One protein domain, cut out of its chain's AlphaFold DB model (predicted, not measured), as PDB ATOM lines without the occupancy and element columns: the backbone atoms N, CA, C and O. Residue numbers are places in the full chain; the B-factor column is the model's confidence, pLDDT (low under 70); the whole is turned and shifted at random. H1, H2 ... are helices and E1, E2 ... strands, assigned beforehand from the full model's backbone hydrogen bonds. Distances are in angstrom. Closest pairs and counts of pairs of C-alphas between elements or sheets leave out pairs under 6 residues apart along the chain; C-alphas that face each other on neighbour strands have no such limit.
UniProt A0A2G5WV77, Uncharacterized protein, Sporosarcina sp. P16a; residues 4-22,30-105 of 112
ATOM      1  N   LYS A   4     -14.820  14.632  20.533       68.62
ATOM      2  CA  LYS A   4     -15.841  13.679  20.986       68.62
ATOM      3  C   LYS A   4     -15.935  13.698  22.506       68.62
ATOM      4  O   LYS A   4     -14.928  13.613  23.209       68.62
ATOM      5  N   VAL A   5     -17.155  13.809  23.015       71.62
ATOM      6  CA  VAL A   5     -17.452  13.817  24.446       71.62
ATOM      7  C   VAL A   5     -18.301  12.603  24.768       71.62
ATOM      8  O   VAL A   5     -19.251  12.286  24.053       71.62
ATOM      9  N   GLN A   6     -17.949  11.920  25.857       76.31
ATOM     10  CA  GLN A   6     -18.774  10.867  26.424       76.31
ATOM     11  C   GLN A   6     -19.287  11.285  27.802       76.31
ATOM     12  O   GLN A   6     -18.562  11.889  28.594       76.31
ATOM     13  N   LEU A   7     -20.539  10.960  28.099       77.31
ATOM     14  CA  LEU A   7     -21.186  11.255  29.374       77.31
ATOM     15  C   LEU A   7     -21.814   9.983  29.928       77.31
ATOM     16  O   LEU A   7     -22.627   9.371  29.245       77.31
ATOM     17  N   ILE A   8     -21.460   9.605  31.156       81.75
ATOM     18  CA  ILE A   8     -22.015   8.421  31.824       81.75
ATOM     19  C   ILE A   8     -22.949   8.869  32.948       81.75
ATOM     20  O   ILE A   8     -22.523   9.621  33.827       81.75
ATOM     21  N   LEU A   9     -24.191   8.384  32.925       78.38
ATOM     22  CA  LEU A   9     -25.223   8.600  33.941       78.38
ATOM     23  C   LEU A   9     -25.555   7.301  34.675       78.38
ATOM     24  O   LEU A   9     -25.600   6.242  34.052       78.38
ATOM     25  N   HIS A  10     -25.875   7.388  35.967       78.44
ATOM     26  CA  HIS A  10     -26.319   6.244  36.770       78.44
ATOM     27  C   HIS A  10     -27.858   6.155  36.869       78.44
ATOM     28  O   HIS A  10     -28.536   7.062  37.358       78.44
ATOM     29  N   PHE A  11     -28.422   5.012  36.460       70.06
ATOM     30  CA  PHE A  11     -29.864   4.732  36.444       70.06
ATOM     31  C   PHE A  11     -30.589   4.854  37.788       70.06
ATOM     32  O   PHE A  11     -31.738   5.281  37.754       70.06
ATOM     33  N   PRO A  12     -30.030   4.507  38.962       68.69
ATOM     34  CA  PRO A  12     -30.787   4.576  40.212       68.69
ATOM     35  C   PRO A  12     -31.204   6.008  40.564       68.69
ATOM     36  O   PRO A  12     -32.318   6.227  41.035       68.69
ATOM     37  N   GLN A  13     -30.355   6.993  40.256       61.31
ATOM     38  CA  GLN A  13     -30.664   8.414  40.440       61.31
ATOM     39  C   GLN A  13     -31.698   8.899  39.415       61.31
ATOM     40  O   GLN A  13     -32.640   9.602  39.779       61.31
ATOM     41  N   LEU A  14     -31.584   8.443  38.162       62.81
ATOM     42  CA  LEU A  14     -32.578   8.703  37.116       62.81
ATOM     43  C   LEU A  14     -33.949   8.112  37.480       62.81
ATOM     44  O   LEU A  14     -34.947   8.823  37.465       62.81
ATOM     45  N   ARG A  15     -34.006   6.839  37.884       64.06
ATOM     46  CA  ARG A  15     -35.236   6.135  38.279       64.06
ATOM     47  C   ARG A  15     -35.889   6.749  39.512       64.06
ATOM     48  O   ARG A  15     -37.104   6.884  39.528       64.06
ATOM     49  N   HIS A  16     -35.116   7.152  40.518       58.81
ATOM     50  CA  HIS A  16     -35.666   7.820  41.699       58.81
ATOM     51  C   HIS A  16     -36.287   9.187  41.361       58.81
ATOM     52  O   HIS A  16     -37.296   9.559  41.955       58.81
ATOM     53  N   ARG A  17     -35.734   9.915  40.379       54.66
ATOM     54  CA  ARG A  17     -36.359  11.132  39.840       54.66
ATOM     55  C   ARG A  17     -37.627  10.815  39.044       54.66
ATOM     56  O   ARG A  17     -38.629  11.476  39.257       54.66
ATOM     57  N   LEU A  18     -37.608   9.780  38.202       54.34
ATOM     58  CA  LEU A  18     -38.772   9.334  37.417       54.34
ATOM     59  C   LEU A  18     -39.925   8.808  38.296       54.34
ATOM     60  O   LEU A  18     -41.087   8.907  37.925       54.34
ATOM     61  N   GLN A  19     -39.616   8.247  39.469       52.53
ATOM     62  CA  GLN A  19     -40.612   7.757  40.430       52.53
ATOM     63  C   GLN A  19     -41.150   8.845  41.362       52.53
ATOM     64  O   GLN A  19     -42.192   8.648  41.989       52.53
ATOM     65  N   LYS A  20     -40.457   9.983  41.483       51.91
ATOM     66  CA  LYS A  20     -40.999  11.148  42.174       51.91
ATOM     67  C   LYS A  20     -41.907  11.887  41.195       51.91
ATOM     68  O   LYS A  20     -41.410  12.386  40.191       51.91
ATOM     69  N   PRO A  21     -43.215  12.006  41.474       45.97
ATOM     70  CA  PRO A  21     -44.081  12.866  40.692       45.97
ATOM     71  C   PRO A  21     -43.700  14.313  41.014       45.97
ATOM     72  O   PRO A  21     -44.276  14.943  41.900       45.97
ATOM     73  N   GLU A  22     -42.679  14.849  40.349       47.59
ATOM     74  CA  GLU A  22     -42.562  16.296  40.260       47.59
ATOM     75  C   GLU A  22     -43.792  16.777  39.490       47.59
ATOM     76  O   GLU A  22     -44.079  16.317  38.387       47.59
ATOM     77  N   HIS A  30     -40.376  12.312  29.554       65.31
ATOM     78  CA  HIS A  30     -39.115  12.711  30.184       65.31
ATOM     79  C   HIS A  30     -37.925  12.538  29.224       65.31
ATOM     80  O   HIS A  30     -37.949  11.670  28.345       65.31
ATOM     81  N   PHE A  31     -36.866  13.356  29.390       68.62
ATOM     82  CA  PHE A  31     -35.699  13.380  28.486       68.62
ATOM     83  C   PHE A  31     -35.180  11.971  28.126       68.62
ATOM     84  O   PHE A  31     -34.850  11.671  26.981       68.62
ATOM     85  N   PHE A  32     -35.170  11.087  29.119       70.62
ATOM     86  CA  PHE A  32     -34.624   9.741  29.021       70.62
ATOM     87  C   PHE A  32     -35.613   8.700  28.481       70.62
ATOM     88  O   PHE A  32     -35.184   7.706  27.907       70.62
ATOM     89  N   GLU A  33     -36.921   8.922  28.631       67.56
ATOM     90  CA  GLU A  33     -37.959   7.952  28.252       67.56
ATOM     91  C   GLU A  33     -38.244   7.949  26.753       67.56
ATOM     92  O   GLU A  33     -38.594   6.916  26.194       67.56
ATOM     93  N   SER A  34     -38.069   9.088  26.081       74.06
ATOM     94  CA  SER A  34     -38.285   9.167  24.636       74.06
ATOM     95  C   SER A  34     -37.005   9.110  23.807       74.06
ATOM     96  O   SER A  34     -37.084   9.296  22.599       74.06
ATOM     97  N   LEU A  35     -35.836   8.794  24.382       78.50
ATOM     98  CA  LEU A  35     -34.596   8.646  23.596       78.50
ATOM     99  C   LEU A  35     -34.736   7.606  22.482       78.50
ATOM    100  O   LEU A  35     -34.296   7.846  21.361       78.50
ATOM    101  N   GLU A  36     -35.405   6.487  22.761       78.94
ATOM    102  CA  GLU A  36     -35.652   5.446  21.760       78.94
ATOM    103  C   GLU A  36     -36.514   5.961  20.597       78.94
ATOM    104  O   GLU A  36     -36.218   5.674  19.439       78.94
ATOM    105  N   GLN A  37     -37.520   6.797  20.883       80.69
ATOM    106  CA  GLN A  37     -38.414   7.399  19.877       80.69
ATOM    107  C   GLN A  37     -37.705   8.410  18.966       80.69
ATOM    108  O   GLN A  37     -38.185   8.699  17.875       80.69
ATOM    109  N   HIS A  38     -36.578   8.951  19.424       82.44
ATOM    110  CA  HIS A  38     -35.780   9.950  18.717       82.44
ATOM    111  C   HIS A  38     -34.532   9.350  18.054       82.44
ATOM    112  O   HIS A  38     -33.708  10.090  17.513       82.44
ATOM    113  N   SER A  39     -34.363   8.028  18.121       86.00
ATOM    114  CA  SER A  39     -33.250   7.322  17.492       86.00
ATOM    115  C   SER A  39     -33.564   6.980  16.035       86.00
ATOM    116  O   SER A  39     -34.680   6.586  15.701       86.00
ATOM    117  N   GLU A  40     -32.571   7.102  15.153       88.25
ATOM    118  CA  GLU A  40     -32.710   6.619  13.770       88.25
ATOM    119  C   GLU A  40     -32.583   5.092  13.701       88.25
ATOM    120  O   GLU A  40     -33.141   4.446  12.813       88.25
ATOM    121  N   LYS A  41     -31.824   4.505  14.632       88.94
ATOM    122  CA  LYS A  41     -31.609   3.063  14.708       88.94
ATOM    123  C   LYS A  41     -31.427   2.619  16.151       88.94
ATOM    124  O   LYS A  41     -30.559   3.135  16.851       88.94
ATOM    125  N   THR A  42     -32.146   1.563  16.511       88.62
ATOM    126  CA  THR A  42     -31.996   0.851  17.782       88.62
ATOM    127  C   THR A  42     -31.478  -0.554  17.523       88.62
ATOM    128  O   THR A  42     -31.965  -1.258  16.638       88.62
ATOM    129  N   VAL A  43     -30.475  -0.967  18.291       89.56
ATOM    130  CA  VAL A  43     -29.968  -2.341  18.321       89.56
ATOM    131  C   VAL A  43     -29.935  -2.789  19.767       89.56
ATOM    132  O   VAL A  43     -29.367  -2.097  20.602       89.56
ATOM    133  N   HIS A  44     -30.500  -3.951  20.056       87.56
ATOM    134  CA  HIS A  44     -30.362  -4.586  21.360       87.56
ATOM    135  C   HIS A  44     -29.305  -5.680  21.267       87.56
ATOM    136  O   HIS A  44     -29.152  -6.317  20.219       87.56
ATOM    137  N   ASP A  45     -28.563  -5.888  22.347       86.81
ATOM    138  CA  ASP A  45     -27.758  -7.090  22.468       86.81
ATOM    139  C   ASP A  45     -28.672  -8.337  22.548       86.81
ATOM    140  O   ASP A  45     -29.866  -8.226  22.843       86.81
ATOM    141  N   PRO A  46     -28.145  -9.545  22.281       83.25
ATOM    142  CA  PRO A  46     -28.949 -10.768  22.272       83.25
ATOM    143  C   PRO A  46     -29.660 -11.072  23.598       83.25
ATOM    144  O   PRO A  46     -30.670 -11.774  23.586       83.25
ATOM    145  N   ASN A  47     -29.144 -10.558  24.719       84.50
ATOM    146  CA  ASN A  47     -29.719 -10.778  26.044       84.50
ATOM    147  C   ASN A  47     -30.706  -9.672  26.458       84.50
ATOM    148  O   ASN A  47     -31.391  -9.824  27.468       84.50
ATOM    149  N   GLY A  48     -30.810  -8.579  25.692       78.12
ATOM    150  CA  GLY A  48     -31.644  -7.417  26.018       78.12
ATOM    151  C   GLY A  48     -31.146  -6.606  27.221       78.12
ATOM    152  O   GLY A  48     -31.890  -5.795  27.771       78.12
ATOM    153  N   GLU A  49     -29.906  -6.823  27.650       82.81
ATOM    154  CA  GLU A  49     -29.265  -6.122  28.763       82.81
ATOM    155  C   GLU A  49     -28.676  -4.775  28.336       82.81
ATOM    156  O   GLU A  49     -28.499  -3.886  29.178       82.81
ATOM    157  N   VAL A  50     -28.398  -4.609  27.038       80.88
ATOM    158  CA  VAL A  50     -27.816  -3.400  26.463       80.88
ATOM    159  C   VAL A  50     -28.578  -2.955  25.217       80.88
ATOM    160  O   VAL A  50     -28.698  -3.697  24.241       80.88
ATOM    161  N   SER A  51     -29.029  -1.700  25.210       85.62
ATOM    162  CA  SER A  51     -29.587  -1.042  24.022       85.62
ATOM    163  C   SER A  51     -28.601  -0.018  23.463       85.62
ATOM    164  O   SER A  51     -28.072   0.820  24.189       85.62
ATOM    165  N   TYR A  52     -28.388  -0.055  22.153       88.06
ATOM    166  CA  TYR A  52     -27.582   0.890  21.391       88.06
ATOM    167  C   TYR A  52     -28.504   1.715  20.498       88.06
ATOM    168  O   TYR A  52     -29.090   1.193  19.546       88.06
ATOM    169  N   LEU A  53     -28.617   3.005  20.793       89.44
ATOM    170  CA  LEU A  53     -29.367   3.978  20.009       89.44
ATOM    171  C   LEU A  53     -28.380   4.792  19.182       89.44
ATOM    172  O   LEU A  53     -27.420   5.325  19.733       89.44
ATOM    173  N   TYR A  54     -28.604   4.898  17.879       86.94
ATOM    174  CA  TYR A  54     -27.737   5.642  16.969       86.94
ATOM    175  C   TYR A  54     -28.450   6.877  16.434       86.94
ATOM    176  O   TYR A  54     -29.648   6.825  16.138       86.94
ATOM    177  N   ASN A  55     -27.683   7.958  16.282       85.88
ATOM    178  CA  ASN A  55     -28.140   9.248  15.769       85.88
ATOM    179  C   ASN A  55     -29.414   9.731  16.477       85.88
ATOM    180  O   ASN A  55     -30.430  10.010  15.841       85.88
ATOM    181  N   VAL A  56     -29.380   9.793  17.808       83.38
ATOM    182  CA  VAL A  56     -30.512  10.279  18.598       83.38
ATOM    183  C   VAL A  56     -30.598  11.792  18.447       83.38
ATOM    184  O   VAL A  56     -29.674  12.505  18.844       83.38
ATOM    185  N   ARG A  57     -31.702  12.283  17.880       82.56
ATOM    186  CA  ARG A  57     -31.950  13.717  17.683       82.56
ATOM    187  C   ARG A  57     -33.128  14.162  18.523       82.56
ATOM    188  O   ARG A  57     -34.269  13.836  18.206       82.56
ATOM    189  N   ARG A  58     -32.859  14.923  19.577       74.38
ATOM    190  CA  ARG A  58     -33.902  15.464  20.443       74.38
ATOM    191  C   ARG A  58     -33.662  16.943  20.669       74.38
ATOM    192  O   ARG A  58     -32.597  17.323  21.151       74.38
ATOM    193  N   ASP A  59     -34.665  17.750  20.344       73.62
ATOM    194  CA  ASP A  59     -34.566  19.209  20.357       73.62
ATOM    195  C   ASP A  59     -33.335  19.666  19.543       73.62
ATOM    196  O   ASP A  59     -33.191  19.286  18.380       73.62
ATOM    197  N   GLU A  60     -32.424  20.437  20.141       69.88
ATOM    198  CA  GLU A  60     -31.174  20.891  19.508       69.88
ATOM    199  C   GLU A  60     -29.987  19.933  19.745       69.88
ATOM    200  O   GLU A  60     -28.859  20.218  19.340       69.88
ATOM    201  N   MET A  61     -30.214  18.790  20.401       72.62
ATOM    202  CA  MET A  61     -29.167  17.834  20.761       72.62
ATOM    203  C   MET A  61     -29.072  16.692  19.752       72.62
ATOM    204  O   MET A  61     -30.070  16.054  19.407       72.62
ATOM    205  N   ILE A  62     -27.843  16.387  19.333       77.81
ATOM    206  CA  ILE A  62     -27.533  15.246  18.471       77.81
ATOM    207  C   ILE A  62     -26.531  14.352  19.195       77.81
ATOM    208  O   ILE A  62     -25.406  14.764  19.479       77.81
ATOM    209  N   PHE A  63     -26.937  13.114  19.466       79.94
ATOM    210  CA  PHE A  63     -26.068  12.077  20.006       79.94
ATOM    211  C   PHE A  63     -25.782  11.055  18.913       79.94
ATOM    212  O   PHE A  63     -26.699  10.406  18.412       79.94
ATOM    213  N   GLU A  64     -24.510  10.883  18.557       83.50
ATOM    214  CA  GLU A  64     -24.099   9.852  17.595       83.50
ATOM    215  C   GLU A  64     -24.490   8.462  18.102       83.50
ATOM    216  O   GLU A  64     -24.963   7.615  17.343       83.50
ATOM    217  N   GLN A  65     -24.310   8.245  19.408       84.81
ATOM    218  CA  GLN A  65     -24.644   6.995  20.063       84.81
ATOM    219  C   GLN A  65     -25.086   7.226  21.507       84.81
ATOM    220  O   GLN A  65     -24.414   7.924  22.267       84.81
ATOM    221  N   VAL A  66     -26.168   6.569  21.911       85.69
ATOM    222  CA  VAL A  66     -26.543   6.388  23.314       85.69
ATOM    223  C   VAL A  66     -26.540   4.897  23.620       85.69
ATOM    224  O   VAL A  66     -27.193   4.116  22.934       85.69
ATOM    225  N   VAL A  67     -25.791   4.493  24.640       86.25
ATOM    226  CA  VAL A  67     -25.740   3.114  25.129       86.25
ATOM    227  C   VAL A  67     -26.463   3.051  26.459       86.25
ATOM    228  O   VAL A  67     -26.155   3.800  27.380       86.25
ATOM    229  N   ILE A  68     -27.416   2.146  26.569       84.62
ATOM    230  CA  ILE A  68     -28.208   1.913  27.767       84.62
ATOM    231  C   ILE A  68     -27.822   0.536  28.292       84.62
ATOM    232  O   ILE A  68     -28.196  -0.450  27.676       84.62
ATOM    233  N   SER A  69     -27.079   0.463  29.399       83.06
ATOM    234  CA  SER A  69     -26.799  -0.791  30.113       83.06
ATOM    235  C   SER A  69     -27.756  -0.922  31.295       83.06
ATOM    236  O   SER A  69     -27.649  -0.200  32.295       83.06
ATOM    237  N   TYR A  70     -28.714  -1.841  31.186       74.19
ATOM    238  CA  TYR A  70     -29.651  -2.137  32.268       74.19
ATOM    239  C   TYR A  70     -28.977  -2.933  33.391       74.19
ATOM    240  O   TYR A  70     -29.283  -2.693  34.560       74.19
ATOM    241  N   ALA A  71     -28.030  -3.813  33.046       72.00
ATOM    242  CA  ALA A  71     -27.259  -4.608  34.002       72.00
ATOM    243  C   ALA A  71     -26.367  -3.728  34.892       72.00
ATOM    244  O   ALA A  71     -26.427  -3.819  36.118       72.00
ATOM    245  N   ASP A  72     -25.616  -2.798  34.294       75.19
ATOM    246  CA  ASP A  72     -24.718  -1.900  35.041       75.19
ATOM    247  C   ASP A  72     -25.423  -0.667  35.592       75.19
ATOM    248  O   ASP A  72     -24.800   0.192  36.227       75.19
ATOM    249  N   CYS A  73     -26.727  -0.562  35.331       76.88
ATOM    250  CA  CYS A  73     -27.527   0.578  35.710       76.88
ATOM    251  C   CYS A  73     -26.878   1.895  35.221       76.88
ATOM    252  O   CYS A  73     -26.765   2.859  35.984       76.88
ATOM    253  N   GLN A  74     -26.453   1.936  33.953       81.75
ATOM    254  CA  GLN A  74     -25.777   3.080  33.343       81.75
ATOM    255  C   GLN A  74     -26.330   3.460  31.971       81.75
ATOM    256  O   GLN A  74     -26.731   2.609  31.181       81.75
ATOM    257  N   MET A  75     -26.273   4.752  31.663       83.81
ATOM    258  CA  MET A  75     -26.527   5.282  30.328       83.81
ATOM    259  C   MET A  75     -25.329   6.111  29.870       83.81
ATOM    260  O   MET A  75     -24.859   6.977  30.603       83.81
ATOM    261  N   ILE A  76     -24.829   5.842  28.669       84.19
ATOM    262  CA  ILE A  76     -23.637   6.461  28.099       84.19
ATOM    263  C   ILE A  76     -24.043   7.224  26.846       84.19
ATOM    264  O   ILE A  76     -24.504   6.623  25.883       84.19
ATOM    265  N   PHE A  77     -23.833   8.532  26.830       81.06
ATOM    266  CA  PHE A  77     -24.060   9.381  25.666       81.06
ATOM    267  C   PHE A  77     -22.727   9.670  24.999       81.06
ATOM    268  O   PHE A  77     -21.780  10.046  25.683       81.06
ATOM    269  N   SER A  78     -22.665   9.533  23.681       79.81
ATOM    270  CA  SER A  78     -21.533   9.942  22.853       79.81
ATOM    271  C   SER A  78     -22.008  11.000  21.864       79.81
ATOM    272  O   SER A  78     -22.961  10.771  21.115       79.81
ATOM    273  N   TYR A  79     -21.365  12.163  21.879       74.56
ATOM    274  CA  TYR A  79     -21.691  13.272  20.988       74.56
ATOM    275  C   TYR A  79     -20.440  14.052  20.593       74.56
ATOM    276  O   TYR A  79     -19.439  14.087  21.315       74.56
ATOM    277  N   GLU A  80     -20.504  14.689  19.430       71.75
ATOM    278  CA  GLU A  80     -19.493  15.645  19.003       71.75
ATOM    279  C   GLU A  80     -19.770  16.993  19.666       71.75
ATOM    280  O   GLU A  80     -20.901  17.483  19.687       71.75
ATOM    281  N   LYS A  81     -18.734  17.615  20.223       63.28
ATOM    282  CA  LYS A  81     -18.821  18.974  20.743       63.28
ATOM    283  C   LYS A  81     -18.957  19.927  19.560       63.28
ATOM    284  O   LYS A  81     -17.982  20.222  18.869       63.28
ATOM    285  N   THR A  82     -20.181  20.373  19.306       60.75
ATOM    286  CA  THR A  82     -20.472  21.375  18.275       60.75
ATOM    287  C   THR A  82     -20.414  22.792  18.862       60.75
ATOM    288  O   THR A  82     -20.321  22.973  20.074       60.75
ATOM    289  N   ASN A  83     -20.452  23.819  18.002       51.84
ATOM    290  CA  ASN A  83     -20.487  25.230  18.429       51.84
ATOM    291  C   ASN A  83     -21.787  25.619  19.161       51.84
ATOM    292  O   ASN A  83     -21.843  26.689  19.765       51.84
ATOM    293  N   VAL A  84     -22.825  24.779  19.097       55.22
ATOM    294  CA  VAL A  84     -24.057  24.931  19.872       55.22
ATOM    295  C   VAL A  84     -23.868  24.097  21.134       55.22
ATOM    296  O   VAL A  84     -23.723  22.879  21.056       55.22
ATOM    297  N   ASP A  85     -23.800  24.747  22.295       59.38
ATOM    298  CA  ASP A  85     -23.496  24.114  23.588       59.38
ATOM    299  C   ASP A  85     -24.700  23.311  24.127       59.38
ATOM    300  O   ASP A  85     -25.184  23.517  25.238       59.38
ATOM    301  N   ALA A  86     -25.206  22.381  23.315       58.66
ATOM    302  CA  ALA A  86     -26.229  21.400  23.658       58.66
ATOM    303  C   ALA A  86     -25.812  20.558  24.879       58.66
ATOM    304  O   ALA A  86     -26.648  20.156  25.691       58.66
ATOM    305  N   SER A  87     -24.500  20.368  25.070       66.00
ATOM    306  CA  SER A  87     -23.933  19.810  26.297       66.00
ATOM    307  C   SER A  87     -24.344  20.595  27.532       66.00
ATOM    308  O   SER A  87     -24.737  19.991  28.522       66.00
ATOM    309  N   LYS A  88     -24.298  21.926  27.502       70.19
ATOM    310  CA  LYS A  88     -24.616  22.748  28.669       70.19
ATOM    311  C   LYS A  88     -26.062  22.599  29.113       70.19
ATOM    312  O   LYS A  88     -26.280  22.437  30.307       70.19
ATOM    313  N   GLN A  89     -27.024  22.566  28.191       71.56
ATOM    314  CA  GLN A  89     -28.429  22.368  28.553       71.56
ATOM    315  C   GLN A  89     -28.658  20.984  29.192       71.56
ATOM    316  O   GLN A  89     -29.351  20.880  30.203       71.56
ATOM    317  N   LEU A  90     -28.021  19.929  28.670       74.44
ATOM    318  CA  LEU A  90     -28.067  18.598  29.288       74.44
ATOM    319  C   LEU A  90     -27.426  18.610  30.685       74.44
ATOM    320  O   LEU A  90     -27.996  18.091  31.642       74.44
ATOM    321  N   LEU A  91     -26.252  19.225  30.826       77.25
ATOM    322  CA  LEU A  91     -25.534  19.322  32.098       77.25
ATOM    323  C   LEU A  91     -26.298  20.157  33.138       77.25
ATOM    324  O   LEU A  91     -26.278  19.817  34.321       77.25
ATOM    325  N   GLU A  92     -26.992  21.216  32.717       76.06
ATOM    326  CA  GLU A  92     -27.880  22.015  33.565       76.06
ATOM    327  C   GLU A  92     -29.060  21.174  34.067       76.06
ATOM    328  O   GLU A  92     -29.282  21.126  35.273       76.06
ATOM    329  N   GLN A  93     -29.730  20.409  33.197       73.69
ATOM    330  CA  GLN A  93     -30.822  19.507  33.602       73.69
ATOM    331  C   GLN A  93     -30.374  18.405  34.573       73.69
ATOM    332  O   GLN A  93     -31.125  18.011  35.475       73.69
ATOM    333  N   LEU A  94     -29.151  17.894  34.398       76.31
ATOM    334  CA  LEU A  94     -28.548  16.920  35.309       76.31
ATOM    335  C   LEU A  94     -28.230  17.553  36.663       76.31
ATOM    336  O   LEU A  94     -28.524  16.958  37.700       76.31
ATOM    337  N   LYS A  95     -27.691  18.778  36.658       76.62
ATOM    338  CA  LYS A  95     -27.390  19.544  37.869       76.62
ATOM    339  C   LYS A  95     -28.656  19.908  38.643       76.62
ATOM    340  O   LYS A  95     -28.697  19.685  39.846       76.62
ATOM    341  N   GLU A  96     -29.688  20.417  37.971       75.00
ATOM    342  CA  GLU A  96     -31.006  20.668  38.574       75.00
ATOM    343  C   GLU A  96     -31.599  19.390  39.175       75.00
ATOM    344  O   GLU A  96     -32.215  19.420  40.236       75.00
ATOM    345  N   GLY A  97     -31.366  18.250  38.521       67.12
ATOM    346  CA  GLY A  97     -31.830  16.947  38.978       67.12
ATOM    347  C   GLY A  97     -31.036  16.306  40.109       67.12
ATOM    348  O   GLY A  97     -31.422  15.215  40.527       67.12
ATOM    349  N   ASN A  98     -29.924  16.902  40.561       69.06
ATOM    350  CA  ASN A  98     -28.925  16.225  41.401       69.06
ATOM    351  C   ASN A  98     -28.554  14.824  40.865       69.06
ATOM    352  O   ASN A  98     -28.375  13.874  41.628       69.06
ATOM    353  N   ILE A  99     -28.478  14.685  39.539       71.56
ATOM    354  CA  ILE A  99     -28.080  13.442  38.881       71.56
ATOM    355  C   ILE A  99     -26.564  13.481  38.731       71.56
ATOM    356  O   ILE A  99     -26.016  14.374  38.080       71.56
ATOM    357  N   GLU A 100     -25.881  12.509  39.328       77.38
ATOM    358  CA  GLU A 100     -24.446  12.376  39.154       77.38
ATOM    359  C   GLU A 100     -24.141  11.914  37.733       77.38
ATOM    360  O   GLU A 100     -24.753  10.994  37.181       77.38
ATOM    361  N   TYR A 101     -23.139  12.557  37.154       75.88
ATOM    362  CA  TYR A 101     -22.611  12.199  35.858       75.88
ATOM    363  C   TYR A 101     -21.094  12.228  35.897       75.88
ATOM    364  O   TYR A 101     -20.478  12.976  36.662       75.88
ATOM    365  N   ARG A 102     -20.477  11.419  35.041       76.81
ATOM    366  CA  ARG A 102     -19.033  11.465  34.816       76.81
ATOM    367  C   ARG A 102     -18.771  11.920  33.385       76.81
ATOM    368  O   ARG A 102     -19.140  11.188  32.461       76.81
ATOM    369  N   PRO A 103     -18.156  13.100  33.179       67.50
ATOM    370  CA  PRO A 103     -17.661  13.468  31.867       67.50
ATOM    371  C   PRO A 103     -16.452  12.583  31.559       67.50
ATOM    372  O   PRO A 103     -15.436  12.612  32.251       67.50
ATOM    373  N   VAL A 104     -16.572  11.773  30.519       62.91
ATOM    374  CA  VAL A 104     -15.469  11.017  29.942       62.91
ATOM    375  C   VAL A 104     -15.045  11.781  28.692       62.91
ATOM    376  O   VAL A 104     -15.484  11.511  27.576       62.91
ATOM    377  N   SER A 105     -14.211  12.803  28.874       58.66
ATOM    378  CA  SER A 105     -13.557  13.462  27.744       58.66
ATOM    379  C   SER A 105     -12.478  12.532  27.203       58.66
ATOM    380  O   SER A 105     -11.374  12.468  27.737       58.66
TER     381      SER A 105
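Overview. This is residues 4 to 22 and 30 to 105 of the 112 residues of an uncharacterized protein of Sporosarcina sp. P16a (UniProt A0A2G5WV77). A twisted wall of six strands has the helix H2 packed on one face, while the short helix H1 only grazes the sheet, at the ends of E1 and E5. The two longest strands, E3 and E4, bend sharply, and the tip of their hairpin comes close to the beginning of H2. The printed part has 95 residues, with two named helices and six named strands in the order E1 H1 E2 E3 E4 E5 H2 E6; the sheet runs E2 E3 E4 E5 E1 E6, antiparallel throughout, and the class is mixed, helices and strands. The whole is compact, with a radius of gyration of the C-alphas of 12.9 A, and rounded, spanning 37 by 30 by 24 A.

Along the chain. E1, residues 4 to 10, begins with C-alpha 4 at (-15.841, 13.679, 20.986) and is 20.4 A long. H1 is residues 11 to 19, 11.9 A, and E2 is residues 41 to 44. E3, residues 50 to 58, is 20.7 A long and bends by 77 degrees at residue 55; E4, residues 61 to 69, is 21.0 A long and bends by 77 degrees at residue 64. E5, residues 74 to 80, is 20.1 A long. H2, residues 86 to 96, is 15.7 A long, with C-alpha 86 at (-26.229, 21.400, 23.658). E6, residues 101 to 105, ends with C-alpha 105 at (-13.557, 13.462, 27.744).

Arrangement. E2, E3, E4 and E5 form a meander, each strand the antiparallel neighbour of the one before, with hairpins E2 and E3, E3 and E4, E4 and E5. N 43 and O 52 are 2.9 A apart between E2 and E3, N 53 and O 66 2.8 A between E3 and E4, and N 67 and O 76 2.8 A between E4 and E5. E1 is antiparallel to E5, with N 7 and O 77 2.9 A apart, and to the edge strand E6, with N 104 and O 6 2.8 A apart. E5, H2 and E6 make a split strand-helix-strand unit, two strands running the same way with E1 between them; its crossover is right-handed. H2 is on one face of the sheet, making two layers, at a height over the sheet of 8.0 A and over none of its strands. The closest C-alphas of E4 and H2, Met 61 and Ala 86, are 5.5 A apart. H1 only grazes the sheet, with its residues 11 to 14, and is apart from H2. In H1 and H2 every O i to N i+4 pair is within hydrogen-bond range.

Size, cuts and confidence. The C-alphas farthest apart, Asn 47 and Asn 83, are 37.9 A apart. Residues 23 to 29 are cut out, with 11.2 A between C-alphas 22 and 30; of the links that are printed whole, none is long. Mean pLDDT of the printed part is 74.1; residues 12 to 22 and 81 to 87 are among those under 70.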